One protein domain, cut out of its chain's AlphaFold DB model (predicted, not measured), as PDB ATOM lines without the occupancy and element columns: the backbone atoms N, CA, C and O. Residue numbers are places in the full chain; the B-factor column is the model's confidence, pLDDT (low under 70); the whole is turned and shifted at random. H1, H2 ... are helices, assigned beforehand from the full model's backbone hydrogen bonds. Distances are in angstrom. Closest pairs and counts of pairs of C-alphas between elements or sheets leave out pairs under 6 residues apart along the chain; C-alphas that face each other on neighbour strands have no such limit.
ATOM      1  N   VAL A  12     141.895 103.173 174.523       91.75
ATOM      2  CA  VAL A  12     142.466 102.051 175.292       91.75
ATOM      3  C   VAL A  12     143.436 102.576 176.351       91.75
ATOM      4  O   VAL A  12     143.313 102.231 177.524       91.75
ATOM      5  N   SER A  13     144.352 103.466 175.961       92.81
ATOM      6  CA  SER A  13     145.327 104.060 176.881       92.81
ATOM      7  C   SER A  13     144.660 104.867 177.993       92.81
ATOM      8  O   SER A  13     145.098 104.801 179.135       92.81
ATOM      9  N   GLN A  14     143.585 105.596 177.682       93.56
ATOM     10  CA  GLN A  14     142.855 106.392 178.663       93.56
ATOM     11  C   GLN A  14     142.134 105.515 179.692       93.56
ATOM     12  O   GLN A  14     142.181 105.806 180.886       93.56
ATOM     13  N   ARG A  15     141.493 104.417 179.265       92.81
ATOM     14  CA  ARG A  15     140.850 103.479 180.200       92.81
ATOM     15  C   ARG A  15     141.873 102.821 181.119       92.81
ATOM     16  O   ARG A  15     141.665 102.817 182.330       92.81
ATOM     17  N   LEU A  16     143.003 102.374 180.569       94.00
ATOM     18  CA  LEU A  16     144.092 101.800 181.359       94.00
ATOM     19  C   LEU A  16     144.688 102.828 182.338       94.00
ATOM     20  O   LEU A  16     144.897 102.516 183.508       94.00
ATOM     21  N   HIS A  17     144.900 104.070 181.892       93.94
ATOM     22  CA  HIS A  17     145.368 105.164 182.747       93.94
ATOM     23  C   HIS A  17     144.422 105.403 183.931       93.94
ATOM     24  O   HIS A  17     144.861 105.429 185.080       93.94
ATOM     25  N   ASN A  18     143.122 105.517 183.660       92.25
ATOM     26  CA  ASN A  18     142.108 105.775 184.679       92.25
ATOM     27  C   ASN A  18     141.945 104.614 185.664       92.25
ATOM     28  O   ASN A  18     141.751 104.856 186.859       92.25
ATOM     29  N   HIS A  19     142.084 103.374 185.189       92.62
ATOM     30  CA  HIS A  19     142.100 102.177 186.029       92.62
ATOM     31  C   HIS A  19     143.219 102.246 187.076       92.62
ATOM     32  O   HIS A  19     142.957 102.260 188.280       92.62
ATOM     33  N   GLU A  45     163.772 111.625 177.626       92.94
ATOM     34  CA  GLU A  45     164.906 110.952 178.266       92.94
ATOM     35  C   GLU A  45     164.885 111.121 179.784       92.94
ATOM     36  O   GLU A  45     165.165 110.172 180.516       92.94
ATOM     37  N   TYR A  46     164.531 112.315 180.266       92.06
ATOM     38  CA  TYR A  46     164.378 112.559 181.700       92.06
ATOM     39  C   TYR A  46     163.170 111.818 182.269       92.06
ATOM     40  O   TYR A  46     163.264 111.266 183.362       92.06
ATOM     41  N   MET A  47     162.057 111.762 181.531       92.19
ATOM     42  CA  MET A  47     160.898 110.963 181.934       92.19
ATOM     43  C   MET A  47     161.243 109.470 182.028       92.19
ATOM     44  O   MET A  47     160.876 108.835 183.010       92.19
ATOM     45  N   GLY A  48     161.976 108.928 181.050       92.88
ATOM     46  CA  GLY A  48     162.437 107.536 181.070       92.88
ATOM     47  C   GLY A  48     163.315 107.239 182.286       92.88
ATOM     48  O   GLY A  48     163.008 106.330 183.047       92.88
ATOM     49  N   ARG A  49     164.327 108.081 182.541       94.56
ATOM     50  CA  ARG A  49     165.190 107.950 183.729       94.56
ATOM     51  C   ARG A  49     164.403 107.990 185.036       94.56
ATOM     52  O   ARG A  49     164.651 107.177 185.914       94.56
ATOM     53  N   LEU A  50     163.427 108.893 185.154       95.25
ATOM     54  CA  LEU A  50     162.580 108.973 186.345       95.25
ATOM     55  C   LEU A  50     161.799 107.669 186.583       95.25
ATOM     56  O   LEU A  50     161.679 107.235 187.726       95.25
ATOM     57  N   ILE A  51     161.269 107.056 185.523       94.81
ATOM     58  CA  ILE A  51     160.556 105.775 185.611       94.81
ATOM     59  C   ILE A  51     161.514 104.663 186.066       94.81
ATOM     60  O   ILE A  51     161.189 103.935 187.006       94.81
ATOM     61  N   ASP A  52     162.701 104.576 185.462       94.12
ATOM     62  CA  ASP A  52     163.713 103.565 185.794       94.12
ATOM     63  C   ASP A  52     164.221 103.704 187.241       94.12
ATOM     64  O   ASP A  52     164.360 102.710 187.963       94.12
ATOM     65  N   ASP A  53     164.450 104.938 187.701       95.69
ATOM     66  CA  ASP A  53     164.899 105.239 189.064       95.69
ATOM     67  C   ASP A  53     163.830 104.859 190.105       95.69
ATOM     68  O   ASP A  53     164.152 104.309 191.166       95.69
ATOM     69  N   ILE A  54     162.546 105.110 189.808       95.38
ATOM     70  CA  ILE A  54     161.423 104.701 190.665       95.38
ATOM     71  C   ILE A  54     161.330 103.174 190.724       95.38
ATOM     72  O   ILE A  54     161.259 102.622 191.824       95.38
ATOM     73  N   ALA A  55     161.375 102.489 189.578       93.25
ATOM     74  CA  ALA A  55     161.325 101.029 189.522       93.25
ATOM     75  C   ALA A  55     162.492 100.398 190.300       93.25
ATOM     76  O   ALA A  55     162.300  99.488 191.106       93.25
ATOM     77  N   THR A  56     163.700 100.943 190.140       93.94
ATOM     78  CA  THR A  56     164.887 100.523 190.897       93.94
ATOM     79  C   THR A  56     164.694 100.732 192.397       93.94
ATOM     80  O   THR A  56     164.971  99.830 193.186       93.94
ATOM     81  N   SER A  57     164.167 101.886 192.807       94.81
ATOM     82  CA  SER A  57     163.916 102.187 194.221       94.81
ATOM     83  C   SER A  57     162.893 101.236 194.850       94.81
ATOM     84  O   SER A  57     163.076 100.817 195.991       94.81
ATOM     85  N   ILE A  58     161.839 100.863 194.113       91.38
ATOM     86  CA  ILE A  58     160.848  99.871 194.558       91.38
ATOM     87  C   ILE A  58     161.503  98.493 194.703       91.38
ATOM     88  O   ILE A  58     161.360  97.864 195.749       91.38
ATOM     89  N   ASN A  59     162.297  98.062 193.718       89.06
ATOM     90  CA  ASN A  59     163.021  96.790 193.781       89.06
ATOM     91  C   ASN A  59     163.968  96.715 194.993       89.06
ATOM     92  O   ASN A  59     164.068  95.677 195.644       89.06
ATOM     93  N   GLU A  60     164.670  97.802 195.322       91.38
ATOM     94  CA  GLU A  60     165.503  97.857 196.530       91.38
ATOM     95  C   GLU A  60     164.660  97.853 197.814       91.38
ATOM     96  O   GLU A  60     165.031  97.201 198.792       91.38
ATOM     97  N   LEU A  61     163.497  98.511 197.815       91.00
ATOM     98  CA  LEU A  61     162.581  98.501 198.956       91.00
ATOM     99  C   LEU A  61     162.083  97.080 199.272       91.00
ATOM    100  O   LEU A  61     162.080  96.679 200.434       91.00
ATOM    101  N   GLU A  62     161.732  96.299 198.251       87.19
ATOM    102  CA  GLU A  62     161.309  94.899 198.399       87.19
ATOM    103  C   GLU A  62     162.427  93.981 198.913       87.19
ATOM    104  O   GLU A  62     162.162  93.001 199.610       87.19
ATOM    105  N   LYS A  63     163.696  94.301 198.627       86.69
ATOM    106  CA  LYS A  63     164.843  93.566 199.189       86.69
ATOM    107  C   LYS A  63     165.047  93.868 200.672       86.69
ATOM    108  O   LYS A  63     165.424  92.975 201.429       86.69
ATOM    109  N   VAL A  64     164.827  95.118 201.086       91.12
ATOM    110  CA  VAL A  64     164.993  95.551 202.486       91.12
ATOM    111  C   VAL A  64     163.844  95.056 203.363       91.12
ATOM    112  O   VAL A  64     164.063  94.680 204.516       91.12
ATOM    113  N   PHE A  65     162.625  95.025 202.824       84.56
ATOM    114  CA  PHE A  65     161.441  94.523 203.509       84.56
ATOM    115  C   PHE A  65     160.992  93.220 202.852       84.56
ATOM    116  O   PHE A  65     160.290  93.285 201.847       84.56
ATOM    117  N   PRO A  66     161.347  92.042 203.403       74.00
ATOM    118  CA  PRO A  66     160.983  90.760 202.814       74.00
ATOM    119  C   PRO A  66     159.473  90.536 202.941       74.00
ATOM    120  O   PRO A  66     158.975  89.898 203.870       74.00
ATOM    121  N   VAL A  67     158.726  91.094 201.996       74.75
ATOM    122  CA  VAL A  67     157.317  90.796 201.797       74.75
ATOM    123  C   VAL A  67     157.242  89.378 201.245       74.75
ATOM    124  O   VAL A  67     158.023  88.993 200.375       74.75
ATOM    125  N   ALA A  68     156.307  88.573 201.752       77.69
ATOM    126  CA  ALA A  68     156.073  87.247 201.194       77.69
ATOM    127  C   ALA A  68     155.784  87.389 199.685       77.69
ATOM    128  O   ALA A  68     154.813  88.068 199.343       77.69
ATOM    129  N   PRO A  69     156.544  86.741 198.780       78.31
ATOM    130  CA  PRO A  69     156.336  86.876 197.332       78.31
ATOM    131  C   PRO A  69     154.893  86.582 196.898       78.31
ATOM    132  O   PRO A  69     154.357  87.202 195.984       78.31
ATOM    133  N   GLN A  70     154.223  85.688 197.628       82.31
ATOM    134  CA  GLN A  70     152.810  85.351 197.442       82.31
ATOM    135  C   GLN A  70     151.871  86.549 197.654       82.31
ATOM    136  O   GLN A  70     150.841  86.641 196.995       82.31
ATOM    137  N   ALA A  71     152.203  87.468 198.564       86.62
ATOM    138  CA  ALA A  71     151.408  88.665 198.805       86.62
ATOM    139  C   ALA A  71     151.527  89.655 197.638       86.62
ATOM    140  O   ALA A  71     150.499  90.150 197.185       86.62
ATOM    141  N   ILE A  72     152.740  89.876 197.115       86.75
ATOM    142  CA  ILE A  72     152.977  90.748 195.950       86.75
ATOM    143  C   ILE A  72     152.243  90.190 194.726       86.75
ATOM    144  O   ILE A  72     151.452  90.893 194.107       86.75
ATOM    145  N   GLN A  73     152.401  88.893 194.440       88.94
ATOM    146  CA  GLN A  73     151.690  88.235 193.339       88.94
ATOM    147  C   GLN A  73     150.168  88.307 193.491       88.94
ATOM    148  O   GLN A  73     149.459  88.515 192.508       88.94
ATOM    149  N   ARG A  74     149.642  88.148 194.713       89.12
ATOM    150  CA  ARG A  74     148.202  88.274 194.967       89.12
ATOM    151  C   ARG A  74     147.710  89.694 194.694       89.12
ATOM    152  O   ARG A  74     146.652  89.842 194.099       89.12
ATOM    153  N   LEU A  75     148.459  90.713 195.118       89.69
ATOM    154  CA  LEU A  75     148.108  92.112 194.870       89.69
ATOM    155  C   LEU A  75     148.140  92.435 193.371       89.69
ATOM    156  O   LEU A  75     147.150  92.950 192.863       89.69
ATOM    157  N   ALA A  76     149.200  92.035 192.665       91.75
ATOM    158  CA  ALA A  76     149.313  92.207 191.217       91.75
ATOM    159  C   ALA A  76     148.194  91.476 190.456       91.75
ATOM    160  O   ALA A  76     147.646  92.001 189.493       91.75
ATOM    161  N   ARG A  77     147.792  90.282 190.912       90.88
ATOM    162  CA  ARG A  77     146.650  89.561 190.334       90.88
ATOM    163  C   ARG A  77     145.350  90.348 190.473       90.88
ATOM    164  O   ARG A  77     144.625  90.478 189.497       90.88
ATOM    165  N   MET A  78     145.072  90.877 191.664       87.81
ATOM    166  CA  MET A  78     143.861  91.668 191.906       87.81
ATOM    167  C   MET A  78     143.817  92.928 191.026       87.81
ATOM    168  O   MET A  78     142.743  93.326 190.598       87.81
ATOM    169  N   GLU A  79     144.970  93.534 190.720       90.25
ATOM    170  CA  GLU A  79     145.058  94.713 189.839       90.25
ATOM    171  C   GLU A  79     144.631  94.423 188.398       90.25
ATOM    172  O   GLU A  79     144.028  95.283 187.752       90.25
ATOM    173  N   VAL A  80     144.941  93.223 187.895       92.38
ATOM    174  CA  VAL A  80     144.654  92.823 186.508       92.38
ATOM    175  C   VAL A  80     143.336  92.070 186.352       92.38
ATOM    176  O   VAL A  80     142.824  91.975 185.243       92.38
ATOM    177  N   GLU A  81     142.769  91.535 187.433       87.31
ATOM    178  CA  GLU A  81     141.523  90.756 187.404       87.31
ATOM    179  C   GLU A  81     140.322  91.590 186.930       87.31
ATOM    180  O   GLU A  81     139.437  91.089 186.234       87.31
ATOM    181  N   GLU A  82     140.326  92.887 187.241       84.88
ATOM    182  CA  GLU A  82     139.298  93.839 186.809       84.88
ATOM    183  C   GLU A  82     139.382  94.168 185.303       84.88
ATOM    184  O   GLU A  82     138.397  94.617 184.707       84.88
ATOM    185  N   LEU A  83     140.516  93.873 184.656       87.88
ATOM    186  CA  LEU A  83     140.717  94.070 183.222       87.88
ATOM    187  C   LEU A  83     140.147  92.881 182.432       87.88
ATOM    188  O   LEU A  83     140.537  91.721 182.599       87.88
ATOM    189  N   ASN A  84     139.200  93.188 181.543       84.19
ATOM    190  CA  ASN A  84     138.454  92.211 180.735       84.19
ATOM    191  C   ASN A  84     138.561  92.467 179.222       84.19
ATOM    192  O   ASN A  84     137.848  91.845 178.427       84.19
ATOM    193  N   ASP A  85     139.405  93.416 178.827       86.06
ATOM    194  CA  ASP A  85     139.652  93.787 177.442       86.06
ATOM    195  C   ASP A  85     141.051  93.318 177.018       86.06
ATOM    196  O   ASP A  85     142.058  93.594 177.672       86.06
ATOM    197  N   GLU A  86     141.108  92.583 175.910       88.12
ATOM    198  CA  GLU A  86     142.349  92.018 175.380       88.12
ATOM    199  C   GLU A  86     143.352  93.104 174.960       88.12
ATOM    200  O   GLU A  86     144.561  92.930 175.130       88.12
ATOM    201  N   HIS A  87     142.880  94.233 174.426       89.19
ATOM    202  CA  HIS A  87     143.752  95.326 174.002       89.19
ATOM    203  C   HIS A  87     144.346  96.067 175.203       89.19
ATOM    204  O   HIS A  87     145.517  96.446 175.155       89.19
ATOM    205  N   GLU A  88     143.579  96.234 176.283       92.38
ATOM    206  CA  GLU A  88     144.076  96.784 177.552       92.38
ATOM    207  C   GLU A  88     145.160  95.895 178.163       92.38
ATOM    208  O   GLU A  88     146.218  96.397 178.536       92.38
ATOM    209  N   LEU A  89     144.942  94.578 178.198       93.25
ATOM    210  CA  LEU A  89     145.922  93.626 178.729       93.25
ATOM    211  C   LEU A  89     147.188  93.553 177.873       93.25
ATOM    212  O   LEU A  89     148.288  93.529 178.417       93.25
ATOM    213  N   LYS A  90     147.070  93.569 176.540       93.44
ATOM    214  CA  LYS A  90     148.246  93.626 175.652       93.44
ATOM    215  C   LYS A  90     149.046  94.907 175.861       93.44
ATOM    216  O   LYS A  90     150.264  94.853 176.001       93.44
ATOM    217  N   MET A  91     148.366  96.050 175.947       95.12
ATOM    218  CA  MET A  91     149.024  97.324 176.238       95.12
ATOM    219  C   MET A  91     149.708  97.294 177.608       95.12
ATOM    220  O   MET A  91     150.849  97.737 177.720       95.12
ATOM    221  N   LEU A  92     149.051  96.739 178.631       95.81
ATOM    222  CA  LEU A  92     149.622  96.602 179.968       95.81
ATOM    223  C   LEU A  92     150.869  95.702 179.972       95.81
ATOM    224  O   LEU A  92     151.876  96.039 180.593       95.81
ATOM    225  N   GLN A  93     150.834  94.585 179.246       94.81
ATOM    226  CA  GLN A  93     151.977  93.685 179.098       94.81
ATOM    227  C   GLN A  93     153.175  94.396 178.449       94.81
ATOM    228  O   GLN A  93     154.310  94.227 178.896       94.81
ATOM    229  N   ASP A  94     152.926  95.213 177.424       94.38
ATOM    230  CA  ASP A  94     153.976  95.961 176.734       94.38
ATOM    231  C   ASP A  94     154.616  97.022 177.639       94.38
ATOM    232  O   ASP A  94     155.843  97.127 177.682       94.38
ATOM    233  N   VAL A  95     153.815  97.786 178.394       93.56
ATOM    234  CA  VAL A  95     154.340  98.865 179.256       93.56
ATOM    235  C   VAL A  95     155.019  98.349 180.523       93.56
ATOM    236  O   VAL A  95     155.906  99.014 181.044       93.56
ATOM    237  N   THR A  96     154.638  97.173 181.025       94.06
ATOM    238  CA  THR A  96     155.247  96.570 182.229       94.06
ATOM    239  C   THR A  96     156.562  95.856 181.933       94.06
ATOM    240  O   THR A  96     157.334  95.547 182.846       94.06
ATOM    241  N   LYS A  97     156.867  95.613 180.655       92.94
ATOM    242  CA  LYS A  97     158.066  94.897 180.229       92.94
ATOM    243  C   LYS A  97     159.342  95.610 180.686       92.94
ATOM    244  O   LYS A  97     159.683  96.683 180.205       92.94
ATOM    245  N   GLY A  98     160.086  94.952 181.573       86.75
ATOM    246  CA  GLY A  98     161.344  95.472 182.115       86.75
ATOM    247  C   GLY A  98     161.182  96.462 183.272       86.75
ATOM    248  O   GLY A  98     162.193  96.826 183.861       86.75
ATOM    249  N   LEU A  99     159.949  96.843 183.625       91.06
ATOM    250  CA  LEU A  99     159.646  97.731 184.753       91.06
ATOM    251  C   LEU A  99     159.046  96.969 185.936       91.06
ATOM    252  O   LEU A  99     159.534  97.096 187.053       91.06
ATOM    253  N   ASP A 100     158.026  96.150 185.675       92.62
ATOM    254  CA  ASP A 100     157.317  95.373 186.691       92.62
ATOM    255  C   ASP A 100     157.096  93.935 186.190       92.62
ATOM    256  O   ASP A 100     156.101  93.638 185.515       92.62
ATOM    257  N   PRO A 101     158.045  93.021 186.470       91.69
ATOM    258  CA  PRO A 101     157.954  91.634 186.028       91.69
ATOM    259  C   PRO A 101     156.745  90.897 186.612       91.69
ATOM    260  O   PRO A 101     156.155  90.062 185.929       91.69
ATOM    261  N   VAL A 102     156.351  91.208 187.853       92.31
ATOM    262  CA  VAL A 102     155.234  90.520 188.513       92.31
ATOM    263  C   VAL A 102     153.924  90.895 187.834       92.31
ATOM    264  O   VAL A 102     153.130  90.012 187.500       92.31
ATOM    265  N   LEU A 103     153.706  92.188 187.594       94.31
ATOM    266  CA  LEU A 103     152.505  92.665 186.922       94.31
ATOM    267  C   LEU A 103     152.452  92.197 185.466       94.31
ATOM    268  O   LEU A 103     151.386  91.781 185.004       94.31
ATOM    269  N   LYS A 104     153.593  92.176 184.761       95.56
ATOM    270  CA  LYS A 104     153.691  91.598 183.412       95.56
ATOM    271  C   LYS A 104     153.212  90.146 183.400       95.56
ATOM    272  O   LYS A 104     152.382  89.785 182.567       95.56
ATOM    273  N   ASP A 105     153.725  89.317 184.304       93.75
ATOM    274  CA  ASP A 105     153.410  87.887 184.320       93.75
ATOM    275  C   ASP A 105     151.944  87.637 184.706       93.75
ATOM    276  O   ASP A 105     151.276  86.803 184.094       93.75
ATOM    277  N   MET A 106     151.390  88.404 185.654       94.25
ATOM    278  CA  MET A 106     149.956  88.325 185.977       94.25
ATOM    279  C   MET A 106     149.074  88.774 184.804       94.25
ATOM    280  O   MET A 106     148.052  88.145 184.531       94.25
ATOM    281  N   THR A 107     149.485  89.811 184.073       94.31
ATOM    282  CA  THR A 107     148.796  90.269 182.856       94.31
ATOM    283  C   THR A 107     148.814  89.192 181.772       94.31
ATOM    284  O   THR A 107     147.799  88.944 181.124       94.31
ATOM    285  N   GLU A 108     149.946  88.510 181.598       91.44
ATOM    286  CA  GLU A 108     150.101  87.410 180.643       91.44
ATOM    287  C   GLU A 108     149.198  86.221 180.994       91.44
ATOM    288  O   GLU A 108     148.503  85.696 180.122       91.44
ATOM    289  N   HIS A 109     149.126  85.847 182.275       88.94
ATOM    290  CA  HIS A 109     148.177  84.840 182.748       88.94
ATOM    291  C   HIS A 109     146.726  85.253 182.492       88.94
ATOM    292  O   HIS A 109     145.947  84.460 181.966       88.94
ATOM    293  N   ARG A 110     146.367  86.504 182.795       88.06
ATOM    294  CA  ARG A 110     145.011  87.012 182.576       88.06
ATOM    295  C   ARG A 110     144.623  87.009 181.097       88.06
ATOM    296  O   ARG A 110     143.508  86.633 180.743       88.06
ATOM    297  N   LEU A 111     145.550  87.385 180.223       87.31
ATOM    298  CA  LEU A 111     145.352  87.357 178.778       87.31
ATOM    299  C   LEU A 111     145.099  85.928 178.267       87.31
ATOM    300  O   LEU A 111     144.218  85.719 177.431       87.31
ATOM    301  N   GLN A 112     145.824  84.940 178.799       81.31
ATOM    302  CA  GLN A 112     145.595  83.523 178.491       81.31
ATOM    303  C   GLN A 112     144.227  83.033 178.990       81.31
ATOM    304  O   GLN A 112     143.559  82.277 178.290       81.31
ATOM    305  N   GLU A 113     143.776  83.476 180.167       79.00
ATOM    306  CA  GLU A 113     142.438  83.143 180.680       79.00
ATOM    307  C   GLU A 113     141.315  83.698 179.795       79.00
ATOM    308  O   GLU A 113     140.310  83.021 179.579       79.00
ATOM    309  N   LEU A 114     141.472  84.923 179.279       74.31
ATOM    310  CA  LEU A 114     140.449  85.562 178.444       74.31
ATOM    311  C   LEU A 114     140.347  84.978 177.034       74.31
ATOM    312  O   LEU A 114     139.272  85.033 176.443       74.31
ATOM    313  N   THR A 115     141.452  84.475 176.486       68.19
ATOM    314  CA  THR A 115     141.523  84.002 175.093       68.19
ATOM    315  C   THR A 115     141.177  82.521 174.935       68.19
ATOM    316  O   THR A 115     141.092  82.039 173.804       68.19
TER     317      THR A 115
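Overview. This is residues 12 to 19 and 45 to 115 of the 178 residues of an uncharacterized protein of Fusarium coffeatum (UniProt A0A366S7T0). A helical hairpin, H4 and H5, makes the core; H3 packs on H5 at a slant, the short H1 crosses H4, and the long H2 runs off to one side as an arm that touches no other helix. Residues 45 to 50 of H2 and residues 63 to 68 stick out. The printed part has 79 residues with five named helices, in order H1 to H5, and no named strand; the class is all helix. It is only just compact, close to loose, with a radius of gyration of the C-alphas of 13.5 A and spans of 37 by 34 by 19 A.

Arrangement. Begin with H1, residues 12 to 19: it touches H4, residues 86 to 96, about perpendicular at 73 degrees, and the closest C-alphas are those of Val 12 and Glu 88, 6.0 A apart. Next comes H2, residues 45 to 64, apart from H1 and H4. H3, residues 69 to 81, touches H5, residues 101 to 115, at a steep tilt of 45 degrees, the same way; look at the C-alphas of Ala 76 and Leu 103, the closest, 5.4 A apart. H3 and H4 are close but not clearly touching, with the closest C-alphas, of Val 80 and Leu 89, at 7.9 A. H4 and H5 form a hairpin and touch at a shallow tilt of 15 degrees, opposite ways, closest at the C-alphas of Gln 93 and Lys 104, 5.1 A. In H1, H2, H3, H4 and H5 every O i to N i+4 pair is within hydrogen-bond range.

Along the chain. Find C-alpha 12 at (142.466, 102.051, 175.292), where H1 begins. H2 runs 28.7 A from C-alpha 45 at (164.906, 110.952, 178.266) to C-alpha 64. H3 is 18.2 A long, H4 15.3 A, and H5 21.2 A, ending at C-alpha 115, (141.523, 84.002, 175.093).

Size, cuts and confidence. The two C-alphas farthest apart, of Val 64 and Thr 115, are 37.9 A apart. Residues 20 to 44 are not printed, and C-alphas 19 and 45 are 25.6 A apart across the cut. The links H2 to H3, H3 to H4 and H4 to H5 are tight. The mean pLDDT of the printed part is 89.8, and residue 115 is under 70.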